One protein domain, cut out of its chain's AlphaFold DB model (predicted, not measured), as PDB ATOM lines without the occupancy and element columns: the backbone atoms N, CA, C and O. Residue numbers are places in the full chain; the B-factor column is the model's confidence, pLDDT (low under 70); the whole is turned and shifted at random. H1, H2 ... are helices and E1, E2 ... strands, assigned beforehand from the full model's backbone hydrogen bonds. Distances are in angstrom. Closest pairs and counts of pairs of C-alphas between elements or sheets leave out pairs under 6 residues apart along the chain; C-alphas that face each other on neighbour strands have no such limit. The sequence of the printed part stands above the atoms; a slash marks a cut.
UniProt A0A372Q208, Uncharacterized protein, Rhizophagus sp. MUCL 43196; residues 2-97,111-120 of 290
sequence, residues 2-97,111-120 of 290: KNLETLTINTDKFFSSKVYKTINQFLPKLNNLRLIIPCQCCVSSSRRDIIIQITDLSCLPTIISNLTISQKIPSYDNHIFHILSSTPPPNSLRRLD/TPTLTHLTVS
ATOM      1  N   LYS A   2      82.492 102.240 114.853       57.78
ATOM      2  CA  LYS A   2      81.899 102.617 116.167       57.78
ATOM      3  C   LYS A   2      80.988 103.870 116.184       57.78
ATOM      4  O   LYS A   2      80.624 104.321 117.262       57.78
ATOM      5  N   ASN A   3      80.649 104.442 115.025       76.12
ATOM      6  CA  ASN A   3      79.861 105.680 114.881       76.12
ATOM      7  C   ASN A   3      78.576 105.478 114.062       76.12
ATOM      8  O   ASN A   3      78.055 106.429 113.494       76.12
ATOM      9  N   LEU A   4      78.098 104.240 113.934       82.06
ATOM     10  CA  LEU A   4      76.923 103.955 113.120       82.06
ATOM     11  C   LEU A   4      75.640 104.337 113.875       82.06
ATOM     12  O   LEU A   4      75.260 103.657 114.822       82.06
ATOM     13  N   GLU A   5      74.974 105.405 113.437       85.56
ATOM     14  CA  GLU A   5      73.712 105.885 114.029       85.56
ATOM     15  C   GLU A   5      72.466 105.276 113.384       85.56
ATOM     16  O   GLU A   5      71.390 105.263 113.986       85.56
ATOM     17  N   THR A   6      72.612 104.769 112.157       86.00
ATOM     18  CA  THR A   6      71.524 104.200 111.362       86.00
ATOM     19  C   THR A   6      71.936 102.859 110.778       86.00
ATOM     20  O   THR A   6      72.981 102.756 110.139       86.00
ATOM     21  N   LEU A   7      71.096 101.842 110.953       86.81
ATOM     22  CA  LEU A   7      71.297 100.509 110.393       86.81
ATOM     23  C   LEU A   7      70.045 100.079 109.629       86.81
ATOM     24  O   LEU A   7      68.942 100.119 110.166       86.81
ATOM     25  N   THR A   8      70.220  99.654 108.377       85.75
ATOM     26  CA  THR A   8      69.158  99.007 107.594       85.75
ATOM     27  C   THR A   8      69.484  97.532 107.435       85.75
ATOM     28  O   THR A   8      70.566  97.187 106.966       85.75
ATOM     29  N   ILE A   9      68.546  96.667 107.808       79.44
ATOM     30  CA  ILE A   9      68.687  95.215 107.705       79.44
ATOM     31  C   ILE A   9      67.639  94.698 106.730       79.44
ATOM     32  O   ILE A   9      66.444  94.886 106.941       79.44
ATOM     33  N   ASN A  10      68.099  94.031 105.676       76.81
ATOM     34  CA  ASN A  10      67.264  93.233 104.789       76.81
ATOM     35  C   ASN A  10      67.474  91.766 105.177       76.81
ATOM     36  O   ASN A  10      68.560  91.237 104.945       76.81
ATOM     37  N   THR A  11      66.500  91.150 105.843       65.25
ATOM     38  CA  THR A  11      66.637  89.783 106.375       65.25
ATOM     39  C   THR A  11      65.614  88.866 105.735       65.25
ATOM     40  O   THR A  11      64.423  89.093 105.859       65.25
ATOM     41  N   ASP A  12      66.081  87.824 105.057       58.28
ATOM     42  CA  ASP A  12      65.266  86.764 104.457       58.28
ATOM     43  C   ASP A  12      64.784  85.724 105.477       58.28
ATOM     44  O   ASP A  12      63.926  84.900 105.165       58.28
ATOM     45  N   LYS A  13      65.335  85.749 106.694       53.00
ATOM     46  CA  LYS A  13      65.082  84.782 107.767       53.00
ATOM     47  C   LYS A  13      64.464  85.455 108.986       53.00
ATOM     48  O   LYS A  13      64.693  86.641 109.232       53.00
ATOM     49  N   PHE A  14      63.777  84.640 109.795       54.66
ATOM     50  CA  PHE A  14      63.407  84.954 111.178       54.66
ATOM     51  C   PHE A  14      64.565  85.677 111.873       54.66
ATOM     52  O   PHE A  14      65.716  85.246 111.735       54.66
ATOM     53  N   PHE A  15      64.277  86.756 112.608       60.28
ATOM     54  CA  PHE A  15      65.273  87.458 113.417       60.28
ATOM     55  C   PHE A  15      65.930  86.476 114.389       60.28
ATOM     56  O   PHE A  15      65.431  86.193 115.474       60.28
ATOM     57  N   SER A  16      67.051  85.903 113.965       64.31
ATOM     58  CA  SER A  16      67.795  84.961 114.781       64.31
ATOM     59  C   SER A  16      68.593  85.723 115.831       64.31
ATOM     60  O   SER A  16      68.952  86.889 115.647       64.31
ATOM     61  N   SER A  17      68.986  85.026 116.893       69.69
ATOM     62  CA  SER A  17      69.928  85.538 117.896       69.69
ATOM     63  C   SER A  17      71.206  86.141 117.286       69.69
ATOM     64  O   SER A  17      71.818  87.021 117.888       69.69
ATOM     65  N   LYS A  18      71.605  85.725 116.073       74.56
ATOM     66  CA  LYS A  18      72.740  86.308 115.341       74.56
ATOM     67  C   LYS A  18      72.470  87.737 114.863       74.56
ATOM     68  O   LYS A  18      73.368  88.563 114.969       74.56
ATOM     69  N   VAL A  19      71.262  88.042 114.385       75.69
ATOM     70  CA  VAL A  19      70.905  89.396 113.921       75.69
ATOM     71  C   VAL A  19      70.965  90.375 115.090       75.69
ATOM     72  O   VAL A  19      71.619  91.409 114.984       75.69
ATOM     73  N   TYR A  20      70.392  90.008 116.238       76.88
ATOM     74  CA  TYR A  20      70.462  90.828 117.452       76.88
ATOM     75  C   TYR A  20      71.902  91.038 117.937       76.88
ATOM     76  O   TYR A  20      72.277  92.159 118.275       76.88
ATOM     77  N   LYS A  21      72.751  89.999 117.888       78.94
ATOM     78  CA  LYS A  21      74.190  90.136 118.183       78.94
ATOM     79  C   LYS A  21      74.874  91.144 117.259       78.94
ATOM     80  O   LYS A  21      75.665  91.943 117.745       78.94
ATOM     81  N   THR A  22      74.563  91.130 115.964       80.44
ATOM     82  CA  THR A  22      75.107  92.097 115.002       80.44
ATOM     83  C   THR A  22      74.633  93.517 115.303       80.44
ATOM     84  O   THR A  22      75.455  94.425 115.346       80.44
ATOM     85  N   ILE A  23      73.340  93.718 115.582       82.94
ATOM     86  CA  ILE A  23      72.799  95.034 115.962       82.94
ATOM     87  C   ILE A  23      73.525  95.570 117.210       82.94
ATOM     88  O   ILE A  23      73.949  96.726 117.232       82.94
ATOM     89  N   ASN A  24      73.741  94.713 118.214       84.44
ATOM     90  CA  ASN A  24      74.390  95.084 119.472       84.44
ATOM     91  C   ASN A  24      75.833  95.595 119.307       84.44
ATOM     92  O   ASN A  24      76.298  96.364 120.144       84.44
ATOM     93  N   GLN A  25      76.539  95.231 118.229       84.38
ATOM     94  CA  GLN A  25      77.906  95.712 117.973       84.38
ATOM     95  C   GLN A  25      77.978  97.213 117.655       84.38
ATOM     96  O   GLN A  25      79.050  97.810 117.762       84.38
ATOM     97  N   PHE A  26      76.859  97.824 117.259       83.94
ATOM     98  CA  PHE A  26      76.788  99.239 116.880       83.94
ATOM     99  C   PHE A  26      76.261 100.141 118.005       83.94
ATOM    100  O   PHE A  26      76.164 101.360 117.847       83.94
ATOM    101  N   LEU A  27      75.949  99.561 119.163       82.00
ATOM    102  CA  LEU A  27      75.545 100.304 120.350       82.00
ATOM    103  C   LEU A  27      76.756 100.994 121.011       82.00
ATOM    104  O   LEU A  27      77.888 100.521 120.881       82.00
ATOM    105  N   PRO A  28      76.548 102.116 121.726       82.19
ATOM    106  CA  PRO A  28      75.261 102.757 122.014       82.19
ATOM    107  C   PRO A  28      74.796 103.766 120.956       82.19
ATOM    108  O   PRO A  28      73.727 104.341 121.100       82.19
ATOM    109  N   LYS A  29      75.597 104.022 119.918       85.31
ATOM    110  CA  LYS A  29      75.328 105.123 118.980       85.31
ATOM    111  C   LYS A  29      74.204 104.826 117.992       85.31
ATOM    112  O   LYS A  29      73.633 105.762 117.443       85.31
ATOM    113  N   LEU A  30      73.875 103.551 117.780       84.75
ATOM    114  CA  LEU A  30      72.761 103.155 116.930       84.75
ATOM    115  C   LEU A  30      71.428 103.652 117.505       84.75
ATOM    116  O   LEU A  30      70.955 103.146 118.520       84.75
ATOM    117  N   ASN A  31      70.809 104.601 116.806       85.81
ATOM    118  CA  ASN A  31      69.561 105.232 117.221       85.81
ATOM    119  C   ASN A  31      68.393 104.918 116.273       85.81
ATOM    120  O   ASN A  31      67.244 104.834 116.708       85.81
ATOM    121  N   ASN A  32      68.699 104.734 114.985       87.44
ATOM    122  CA  ASN A  32      67.737 104.443 113.929       87.44
ATOM    123  C   ASN A  32      67.930 103.019 113.406       87.44
ATOM    124  O   ASN A  32      68.968 102.690 112.828       87.44
ATOM    125  N   LEU A  33      66.907 102.184 113.548       87.62
ATOM    126  CA  LEU A  33      66.888 100.845 112.981       87.62
ATOM    127  C   LEU A  33      65.778 100.743 111.936       87.62
ATOM    128  O   LEU A  33      64.606 100.970 112.229       87.62
ATOM    129  N   ARG A  34      66.151 100.365 110.714       87.38
ATOM    130  CA  ARG A  34      65.210 100.061 109.639       87.38
ATOM    131  C   ARG A  34      65.263  98.579 109.307       87.38
ATOM    132  O   ARG A  34      66.315  98.044 108.965       87.38
ATOM    133  N   LEU A  35      64.112  97.930 109.373       80.81
ATOM    134  CA  LEU A  35      63.939  96.515 109.100       80.81
ATOM    135  C   LEU A  35      63.138  96.360 107.814       80.81
ATOM    136  O   LEU A  35      62.030  96.876 107.692       80.81
ATOM    137  N   ILE A  36      63.722  95.663 106.848       78.38
ATOM    138  CA  ILE A  36      63.083  95.320 105.585       78.38
ATOM    139  C   ILE A  36      62.866  93.812 105.594       78.38
ATOM    140  O   ILE A  36      63.828  93.044 105.567       78.38
ATOM    141  N   ILE A  37      61.599  93.413 105.641       73.56
ATOM    142  CA  ILE A  37      61.183  92.014 105.682       73.56
ATOM    143  C   ILE A  37      60.685  91.645 104.277       73.56
ATOM    144  O   ILE A  37      59.657  92.168 103.838       73.56
ATOM    145  N   PRO A  38      61.404  90.803 103.518       65.56
ATOM    146  CA  PRO A  38      60.903  90.260 102.272       65.56
ATOM    147  C   PRO A  38      59.751  89.305 102.578       65.56
ATOM    148  O   PRO A  38      59.865  88.408 103.411       65.56
ATOM    149  N   CYS A  39      58.627  89.500 101.898       63.00
ATOM    150  CA  CYS A  39      57.513  88.574 101.979       63.00
ATOM    151  C   CYS A  39      57.841  87.334 101.128       63.00
ATOM    152  O   CYS A  39      58.033  87.448  99.916       63.00
ATOM    153  N   GLN A  40      57.966  86.161 101.755       55.72
ATOM    154  CA  GLN A  40      58.173  84.897 101.045       55.72
ATOM    155  C   GLN A  40      56.816  84.240 100.773       55.72
ATOM    156  O   GLN A  40      56.145  83.754 101.683       55.72
ATOM    157  N   CYS A  41      56.405  84.221  99.506       53.31
ATOM    158  CA  CYS A  41      55.224  83.480  99.075       53.31
ATOM    159  C   CYS A  41      55.548  81.984  99.026       53.31
ATOM    160  O   CYS A  41      56.463  81.581  98.305       53.31
ATOM    161  N   CYS A  42      54.767  81.150  99.714       46.47
ATOM    162  CA  CYS A  42      54.776  79.720  99.439       46.47
ATOM    163  C   CYS A  42      53.639  79.387  98.486       46.47
ATOM    164  O   CYS A  42      52.459  79.571  98.768       46.47
ATOM    165  N   VAL A  43      54.010  78.904  97.307       47.41
ATOM    166  CA  VAL A  43      53.047  78.409  96.332       47.41
ATOM    167  C   VAL A  43      52.694  76.981  96.741       47.41
ATOM    168  O   VAL A  43      53.448  76.057  96.453       47.41
ATOM    169  N   SER A  44      51.576  76.795  97.444       46.03
ATOM    170  CA  SER A  44      50.960  75.472  97.577       46.03
ATOM    171  C   SER A  44      49.960  75.262  96.432       46.03
ATOM    172  O   SER A  44      49.337  76.212  95.951       46.03
ATOM    173  N   SER A  45      49.833  74.026  95.951       49.88
ATOM    174  CA  SER A  45      49.182  73.652  94.685       49.88
ATOM    175  C   SER A  45      47.662  73.873  94.609       49.88
ATOM    176  O   SER A  45      47.057  73.531  93.598       49.88
ATOM    177  N   SER A  46      47.024  74.452  95.628       51.28
ATOM    178  CA  SER A  46      45.592  74.791  95.579       51.28
ATOM    179  C   SER A  46      45.197  76.089  96.294       51.28
ATOM    180  O   SER A  46      44.089  76.572  96.064       51.28
ATOM    181  N   ARG A  47      46.085  76.708  97.089       53.47
ATOM    182  CA  ARG A  47      45.929  78.055  97.672       53.47
ATOM    183  C   ARG A  47      47.310  78.697  97.856       53.47
ATOM    184  O   ARG A  47      48.219  78.084  98.415       53.47
ATOM    185  N   ARG A  48      47.500  79.920  97.347       52.09
ATOM    186  CA  ARG A  48      48.736  80.702  97.541       52.09
ATOM    187  C   ARG A  48      48.748  81.292  98.959       52.09
ATOM    188  O   ARG A  48      48.464  82.474  99.147       52.09
ATOM    189  N   ASP A  49      49.060  80.461  99.944       50.59
ATOM    190  CA  ASP A  49      49.190  80.879 101.341       50.59
ATOM    191  C   ASP A  49      50.526  81.620 101.531       50.59
ATOM    192  O   ASP A  49      51.600  81.087 101.233       50.59
ATOM    193  N   ILE A  50      50.502  82.872 102.002       50.94
ATOM    194  CA  ILE A  50      51.751  83.561 102.350       50.94
ATOM    195  C   ILE A  50      52.239  83.040 103.702       50.94
ATOM    196  O   ILE A  50      51.513  83.088 104.697       50.94
ATOM    197  N   ILE A  51      53.502  82.606 103.761       50.06
ATOM    198  CA  ILE A  51      54.175  82.305 105.026       50.06
ATOM    199  C   ILE A  51      54.632  83.600 105.677       50.06
ATOM    200  O   ILE A  51      55.362  84.395 105.082       50.06
ATOM    201  N   ILE A  52      54.245  83.780 106.939       58.06
ATOM    202  CA  ILE A  52      54.680  84.924 107.729       58.06
ATOM    203  C   ILE A  52      55.750  84.564 108.737       58.06
ATOM    204  O   ILE A  52      55.708  83.546 109.426       58.06
ATOM    205  N   GLN A  53      56.731  85.460 108.790       54.19
ATOM    206  CA  GLN A  53      57.804  85.462 109.760       54.19
ATOM    207  C   GLN A  53      57.333  86.171 111.023       54.19
ATOM    208  O   GLN A  53      56.664  87.190 110.942       54.19
ATOM    209  N   ILE A  54      57.703  85.648 112.186       54.44
ATOM    210  CA  ILE A  54      57.476  86.273 113.491       54.44
ATOM    211  C   ILE A  54      58.729  87.085 113.844       54.44
ATOM    212  O   ILE A  54      59.848  86.589 113.693       54.44
ATOM    213  N   THR A  55      58.551  88.327 114.301       60.47
ATOM    214  CA  THR A  55      59.639  89.187 114.783       60.47
ATOM    215  C   THR A  55      59.365  89.528 116.236       60.47
ATOM    216  O   THR A  55      58.440  90.275 116.549       60.47
ATOM    217  N   ASP A  56      60.189  88.979 117.118       64.75
ATOM    218  CA  ASP A  56      60.169  89.278 118.545       64.75
ATOM    219  C   ASP A  56      60.882  90.617 118.808       64.75
ATOM    220  O   ASP A  56      62.105  90.671 118.934       64.75
ATOM    221  N   LEU A  57      60.122  91.714 118.863       67.44
ATOM    222  CA  LEU A  57      60.678  93.059 119.056       67.44
ATOM    223  C   LEU A  57      61.319  93.266 120.437       67.44
ATOM    224  O   LEU A  57      62.149  94.161 120.574       67.44
ATOM    225  N   SER A  58      61.014  92.431 121.430       66.56
ATOM    226  CA  SER A  58      61.636  92.487 122.762       66.56
ATOM    227  C   SER A  58      63.130  92.168 122.734       66.56
ATOM    228  O   SER A  58      63.878  92.599 123.608       66.56
ATOM    229  N   CYS A  59      63.582  91.452 121.702       70.88
ATOM    230  CA  CYS A  59      64.992  91.159 121.490       70.88
ATOM    231  C   CYS A  59      65.759  92.336 120.857       70.88
ATOM    232  O   CYS A  59      66.987  92.272 120.735       70.88
ATOM    233  N   LEU A  60      65.067  93.406 120.438       74.06
ATOM    234  CA  LEU A  60      65.728  94.625 119.988       74.06
ATOM    235  C   LEU A  60      66.501  95.276 121.142       74.06
ATOM    236  O   LEU A  60      66.054  95.240 122.289       74.06
ATOM    237  N   PRO A  61      67.644  95.920 120.853       75.00
ATOM    238  CA  PRO A  61      68.362  96.680 121.859       75.00
ATOM    239  C   PRO A  61      67.475  97.678 122.597       75.00
ATOM    240  O   PRO A  61      66.741  98.453 121.984       75.00
ATOM    241  N   THR A  62      67.646  97.735 123.915       75.31
ATOM    242  CA  THR A  62      66.833  98.548 124.831       75.31
ATOM    243  C   THR A  62      67.019 100.061 124.703       75.31
ATOM    244  O   THR A  62      66.432 100.804 125.482       75.31
ATOM    245  N   ILE A  63      67.855 100.520 123.771       79.81
ATOM    246  CA  ILE A  63      68.233 101.929 123.597       79.81
ATOM    247  C   ILE A  63      67.863 102.498 122.225       79.81
ATOM    248  O   ILE A  63      68.094 103.678 121.977       79.81
ATOM    249  N   ILE A  64      67.280 101.697 121.329       82.75
ATOM    250  CA  ILE A  64      66.810 102.209 120.037       82.75
ATOM    251  C   ILE A  64      65.646 103.166 120.292       82.75
ATOM    252  O   ILE A  64      64.682 102.808 120.974       82.75
ATOM    253  N   SER A  65      65.719 104.373 119.725       86.69
ATOM    254  CA  SER A  65      64.615 105.334 119.802       86.69
ATOM    255  C   SER A  65      63.751 105.347 118.545       86.69
ATOM    256  O   SER A  65      62.565 105.645 118.654       86.69
ATOM    257  N   ASN A  66      64.294 104.974 117.381       89.88
ATOM    258  CA  ASN A  66      63.589 105.051 116.104       89.88
ATOM    259  C   ASN A  66      63.583 103.695 115.395       89.88
ATOM    260  O   ASN A  66      64.642 103.155 115.063       89.88
ATOM    261  N   LEU A  67      62.389 103.171 115.127       87.38
ATOM    262  CA  LEU A  67      62.182 101.898 114.446       87.38
ATOM    263  C   LEU A  67      61.267 102.076 113.237       87.38
ATOM    264  O   LEU A  67      60.129 102.524 113.364       87.38
ATOM    265  N   THR A  68      61.748 101.653 112.074       87.44
ATOM    266  CA  THR A  68      60.931 101.514 110.866       87.44
ATOM    267  C   THR A  68      60.898 100.052 110.458       87.44
ATOM    268  O   THR A  68      61.951  99.452 110.249       87.44
ATOM    269  N   ILE A  69      59.707  99.488 110.293       81.50
ATOM    270  CA  ILE A  69      59.508  98.153 109.732       81.50
ATOM    271  C   ILE A  69      58.777  98.315 108.405       81.50
ATOM    272  O   ILE A  69      57.765  99.005 108.303       81.50
ATOM    273  N   SER A  70      59.313  97.698 107.361       79.12
ATOM    274  CA  SER A  70      58.717  97.701 106.032       79.12
ATOM    275  C   SER A  70      58.706  96.287 105.482       79.12
ATOM    276  O   SER A  70      59.740  95.617 105.456       79.12
ATOM    277  N   GLN A  71      57.560  95.846 104.985       73.31
ATOM    278  CA  GLN A  71      57.440  94.607 104.239       73.31
ATOM    279  C   GLN A  71      57.604  94.898 102.747       73.31
ATOM    280  O   GLN A  71      56.994  95.813 102.195       73.31
ATOM    281  N   LYS A  72      58.457  94.124 102.076       70.62
ATOM    282  CA  LYS A  72      58.484  94.085 100.610       70.62
ATOM    283  C   LYS A  72      57.434  93.083 100.172       70.62
ATOM    284  O   LYS A  72      57.687  91.879 100.178       70.62
ATOM    285  N   ILE A  73      56.253  93.596  99.868       63.47
ATOM    286  CA  ILE A  73      55.116  92.797  99.434       63.47
ATOM    287  C   ILE A  73      55.234  92.634  97.921       63.47
ATOM    288  O   ILE A  73      55.395  93.636  97.224       63.47
ATOM    289  N   PRO A  74      55.245  91.401  97.399       57.44
ATOM    290  CA  PRO A  74      55.266  91.198  95.967       57.44
ATOM    291  C   PRO A  74      53.926  91.632  95.366       57.44
ATOM    292  O   PRO A  74      52.866  91.432  95.955       57.44
ATOM    293  N   SER A  75      53.994  92.219  94.176       52.75
ATOM    294  CA  SER A  75      52.847  92.646  93.380       52.75
ATOM    295  C   SER A  75      52.127  91.428  92.789       52.75
ATOM    296  O   SER A  75      52.337  91.108  91.621       52.75
ATOM    297  N   TYR A  76      51.343  90.688  93.577       49.84
ATOM    298  CA  TYR A  76      50.571  89.564  93.046       49.84
ATOM    299  C   TYR A  76      49.176  89.428  93.639       49.84
ATOM    300  O   TYR A  76      48.949  89.554  94.843       49.84
ATOM    301  N   ASP A  77      48.275  89.063  92.731       50.81
ATOM    302  CA  ASP A  77      46.912  88.640  92.976       50.81
ATOM    303  C   ASP A  77      46.846  87.334  93.801       50.81
ATOM    304  O   ASP A  77      47.450  86.313  93.443       50.81
ATOM    305  N   ASN A  78      46.028  87.364  94.856       48.00
ATOM    306  CA  ASN A  78      45.514  86.283  95.706       48.00
ATOM    307  C   ASN A  78      46.463  85.787  96.790       48.00
ATOM    308  O   ASN A  78      47.011  84.688  96.703       48.00
ATOM    309  N   HIS A  79      46.568  86.552  97.872       51.59
ATOM    310  CA  HIS A  79      47.401  86.189  99.001       51.59
ATOM    311  C   HIS A  79      46.681  86.338 100.347       51.59
ATOM    312  O   HIS A  79      46.181  87.406 100.689       51.59
ATOM    313  N   ILE A  80      46.664  85.252 101.128       49.66
ATOM    314  CA  ILE A  80      46.264  85.254 102.539       49.66
ATOM    315  C   ILE A  80      47.511  85.570 103.367       49.66
ATOM    316  O   ILE A  80      48.485  84.819 103.324       49.66
ATOM    317  N   PHE A  81      47.487  86.680 104.107       51.00
ATOM    318  CA  PHE A  81      48.583  87.116 104.975       51.00
ATOM    319  C   PHE A  81      48.368  86.586 106.414       51.00
ATOM    320  O   PHE A  81      47.404  86.947 107.077       51.00
ATOM    321  N   HIS A  82      49.255  85.732 106.922       45.22
ATOM    322  CA  HIS A  82      49.371  85.318 108.335       45.22
ATOM    323  C   HIS A  82      50.258  86.252 109.217       45.22
ATOM    324  O   HIS A  82      50.756  87.264 108.763       45.22
ATOM    325  N   ILE A  83      50.321  86.007 110.534       52.72
ATOM    326  CA  ILE A  83      50.706  86.891 111.679       52.72
ATOM    327  C   ILE A  83      52.186  87.146 112.054       52.72
ATOM    328  O   ILE A  83      52.811  86.207 112.542       52.72
ATOM    329  N   LEU A  84      52.744  88.367 111.994       52.38
ATOM    330  CA  LEU A  84      53.865  88.764 112.871       52.38
ATOM    331  C   LEU A  84      53.353  88.840 114.326       52.38
ATOM    332  O   LEU A  84      52.670  89.790 114.684       52.38
ATOM    333  N   SER A  85      53.652  87.869 115.192       47.41
ATOM    334  CA  SER A  85      53.470  88.081 116.639       47.41
ATOM    335  C   SER A  85      54.622  88.945 117.140       47.41
ATOM    336  O   SER A  85      55.776  88.540 117.018       47.41
ATOM    337  N   SER A  86      54.339  90.134 117.672       56.22
ATOM    338  CA  SER A  86      55.375  90.946 118.305       56.22
ATOM    339  C   SER A  86      55.121  91.083 119.799       56.22
ATOM    340  O   SER A  86      53.993  91.151 120.275       56.22
ATOM    341  N   THR A  87      56.191  90.997 120.557       62.00
ATOM    342  CA  THR A  87      56.289  91.379 121.963       62.00
ATOM    343  C   THR A  87      56.383  92.908 122.064       62.00
ATOM    344  O   THR A  87      56.631  93.568 121.048       62.00
ATOM    345  N   PRO A  88      56.182  93.500 123.255       64.88
ATOM    346  CA  PRO A  88      56.347  94.938 123.439       64.88
ATOM    347  C   PRO A  88      57.711  95.411 122.916       64.88
ATOM    348  O   PRO A  88      58.733  94.783 123.224       64.88
ATOM    349  N   PRO A  89      57.763  96.511 122.146       70.31
ATOM    350  CA  PRO A  89      59.032  97.120 121.790       70.31
ATOM    351  C   PRO A  89      59.725  97.699 123.038       70.31
ATOM    352  O   PRO A  89      59.084  97.915 124.071       70.31
ATOM    353  N   PRO A  90      61.034  97.999 122.962       74.56
ATOM    354  CA  PRO A  90      61.755  98.617 124.067       74.56
ATOM    355  C   PRO A  90      61.116  99.919 124.563       74.56
ATOM    356  O   PRO A  90      60.735 100.772 123.765       74.56
ATOM    357  N   ASN A  91      61.114 100.143 125.880       80.19
ATOM    358  CA  ASN A  91      60.593 101.376 126.494       80.19
ATOM    359  C   ASN A  91      61.311 102.660 126.027       80.19
ATOM    360  O   ASN A  91      60.788 103.761 126.202       80.19
ATOM    361  N   SER A  92      62.503 102.544 125.436       83.19
ATOM    362  CA  SER A  92      63.232 103.659 124.824       83.19
ATOM    363  C   SER A  92      62.624 104.148 123.511       83.19
ATOM    364  O   SER A  92      63.001 105.225 123.049       83.19
ATOM    365  N   LEU A  93      61.731 103.369 122.890       86.88
ATOM    366  CA  LEU A  93      61.209 103.668 121.567       86.88
ATOM    367  C   LEU A  93      60.394 104.967 121.589       86.88
ATOM    368  O   LEU A  93      59.393 105.089 122.292       86.88
ATOM    369  N   ARG A  94      60.841 105.943 120.798       91.75
ATOM    370  CA  ARG A  94      60.218 107.258 120.619       91.75
ATOM    371  C   ARG A  94      59.496 107.379 119.288       91.75
ATOM    372  O   ARG A  94      58.521 108.124 119.226       91.75
ATOM    373  N   ARG A  95      59.955 106.693 118.240       92.56
ATOM    374  CA  ARG A  95      59.369 106.749 116.898       92.56
ATOM    375  C   ARG A  95      59.170 105.353 116.331       92.56
ATOM    376  O   ARG A  95      60.116 104.568 116.283       92.56
ATOM    377  N   LEU A  96      57.957 105.084 115.859       89.69
ATOM    378  CA  LEU A  96      57.583 103.828 115.225       89.69
ATOM    379  C   LEU A  96      56.907 104.093 113.881       89.69
ATOM    380  O   LEU A  96      55.889 104.779 113.819       89.69
ATOM    381  N   ASP A  97      57.451 103.505 112.821       89.12
ATOM    382  CA  ASP A  97      56.835 103.485 111.498       89.12
ATOM    383  C   ASP A  97      56.638 102.046 111.027       89.12
ATOM    384  O   ASP A  97      57.601 101.301 110.829       89.12
ATOM    385  N   THR A 111      54.318 102.071 123.522       81.38
ATOM    386  CA  THR A 111      55.080 102.519 124.687       81.38
ATOM    387  C   THR A 111      54.551 103.875 125.170       81.38
ATOM    388  O   THR A 111      54.283 104.757 124.353       81.38
ATOM    389  N   PRO A 112      54.466 104.119 126.492       85.81
ATOM    390  CA  PRO A 112      54.078 105.431 127.029       85.81
ATOM    391  C   PRO A 112      55.012 106.580 126.608       85.81
ATOM    392  O   PRO A 112      54.675 107.757 126.726       85.81
ATOM    393  N   THR A 113      56.210 106.241 126.139       88.44
ATOM    394  CA  THR A 113      57.268 107.154 125.703       88.44
ATOM    395  C   THR A 113      57.175 107.546 124.228       88.44
ATOM    396  O   THR A 113      57.965 108.395 123.798       88.44
ATOM    397  N   LEU A 114      56.256 106.946 123.462       91.50
ATOM    398  CA  LEU A 114      56.148 107.126 122.020       91.50
ATOM    399  C   LEU A 114      55.727 108.557 121.653       91.50
ATOM    400  O   LEU A 114      54.668 109.032 122.036       91.50
ATOM    401  N   THR A 115      56.545 109.211 120.837       95.81
ATOM    402  CA  THR A 115      56.319 110.583 120.354       95.81
ATOM    403  C   THR A 115      55.877 110.621 118.891       95.81
ATOM    404  O   THR A 115      55.204 111.559 118.483       95.81
ATOM    405  N   HIS A 116      56.254 109.631 118.074       96.44
ATOM    406  CA  HIS A 116      55.883 109.582 116.658       96.44
ATOM    407  C   HIS A 116      55.355 108.197 116.296       96.44
ATOM    408  O   HIS A 116      56.034 107.193 116.529       96.44
ATOM    409  N   LEU A 117      54.177 108.156 115.678       93.75
ATOM    410  CA  LEU A 117      53.566 106.929 115.184       93.75
ATOM    411  C   LEU A 117      53.122 107.097 113.731       93.75
ATOM    412  O   LEU A 117      52.371 108.019 113.417       93.75
ATOM    413  N   THR A 118      53.545 106.170 112.873       92.75
ATOM    414  CA  THR A 118      53.107 106.074 111.479       92.75
ATOM    415  C   THR A 118      52.613 104.660 111.194       92.75
ATOM    416  O   THR A 118      53.353 103.688 111.356       92.75
ATOM    417  N   VAL A 119      51.353 104.535 110.786       88.31
ATOM    418  CA  VAL A 119      50.666 103.256 110.566       88.31
ATOM    419  C   VAL A 119      49.811 103.308 109.305       88.31
ATOM    420  O   VAL A 119      49.342 104.368 108.888       88.31
ATOM    421  N   SER A 120      49.578 102.139 108.719       83.38
ATOM    422  CA  SER A 120      48.640 101.946 107.617       83.38
ATOM    423  C   SER A 120      47.696 100.788 107.918       83.38
ATOM    424  O   SER A 120      48.006  99.917 108.739       83.38
TER     425      SER A 120
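Overview. This is residues 2 to 97 and 111 to 120 of the 290 residues of an uncharacterized protein of Rhizophagus sp. MUCL 43196 (UniProt A0A372Q208). Little regular structure is here: one parallel sheet, E1 E2 E4 E5 E6 in order across it, has helix H1 near its E1 edge, and loops holding E3 lengthen it beyond E2 and E4. The 106 printed residues run E1 H1 E2 E3 E4 E5 E6, mixed in class, with 38 in named elements. It is only just compact, close to loose (radius of gyration 15.3 A), spanning 48 by 28 by 22 A.

Arrangement. Start at edge strand E1, residues 6 to 10; parallel E2, residues 32 to 38, gives N 7 to O 32, 3.0 A. Between them H1, residues 17 to 24, is only just on the sheet, with 5 pairs of C-alphas within 10 A, and only grazes it; its O i to N i+4 pairs are within hydrogen-bond range. E1, H1 and E2 form a strand-helix-strand unit, two parallel neighbours joined through a helix, with a right-handed crossover. E3, residues 49 to 51, pairs with no named strand. Next to E2 find E4, residues 66 to 72 (N 35 to O 68, 2.8 A), then E5, residues 95 to 97 (N 69 to O 97, 2.8 A), and edge strand E6, residues 116 to 120 (N 118 to O 96, 2.9 A).

Along the chain. Find C-alpha 6 at (71.524, 104.200, 111.362), where E1 begins, and C-alpha 120 at (48.640, 101.946, 107.617), where E6 ends. E2 measures 19.6 A and E4 19.7 A.

Size, cuts and confidence. Residues 98 to 110 are not printed; C-alphas 97 and 111 are 13.3 A apart. E3 to E4 and E4 to E5 are long links. Look for pLDDT under 70 at residues 2, 11 to 17, 38 to 58 and 73 to 88.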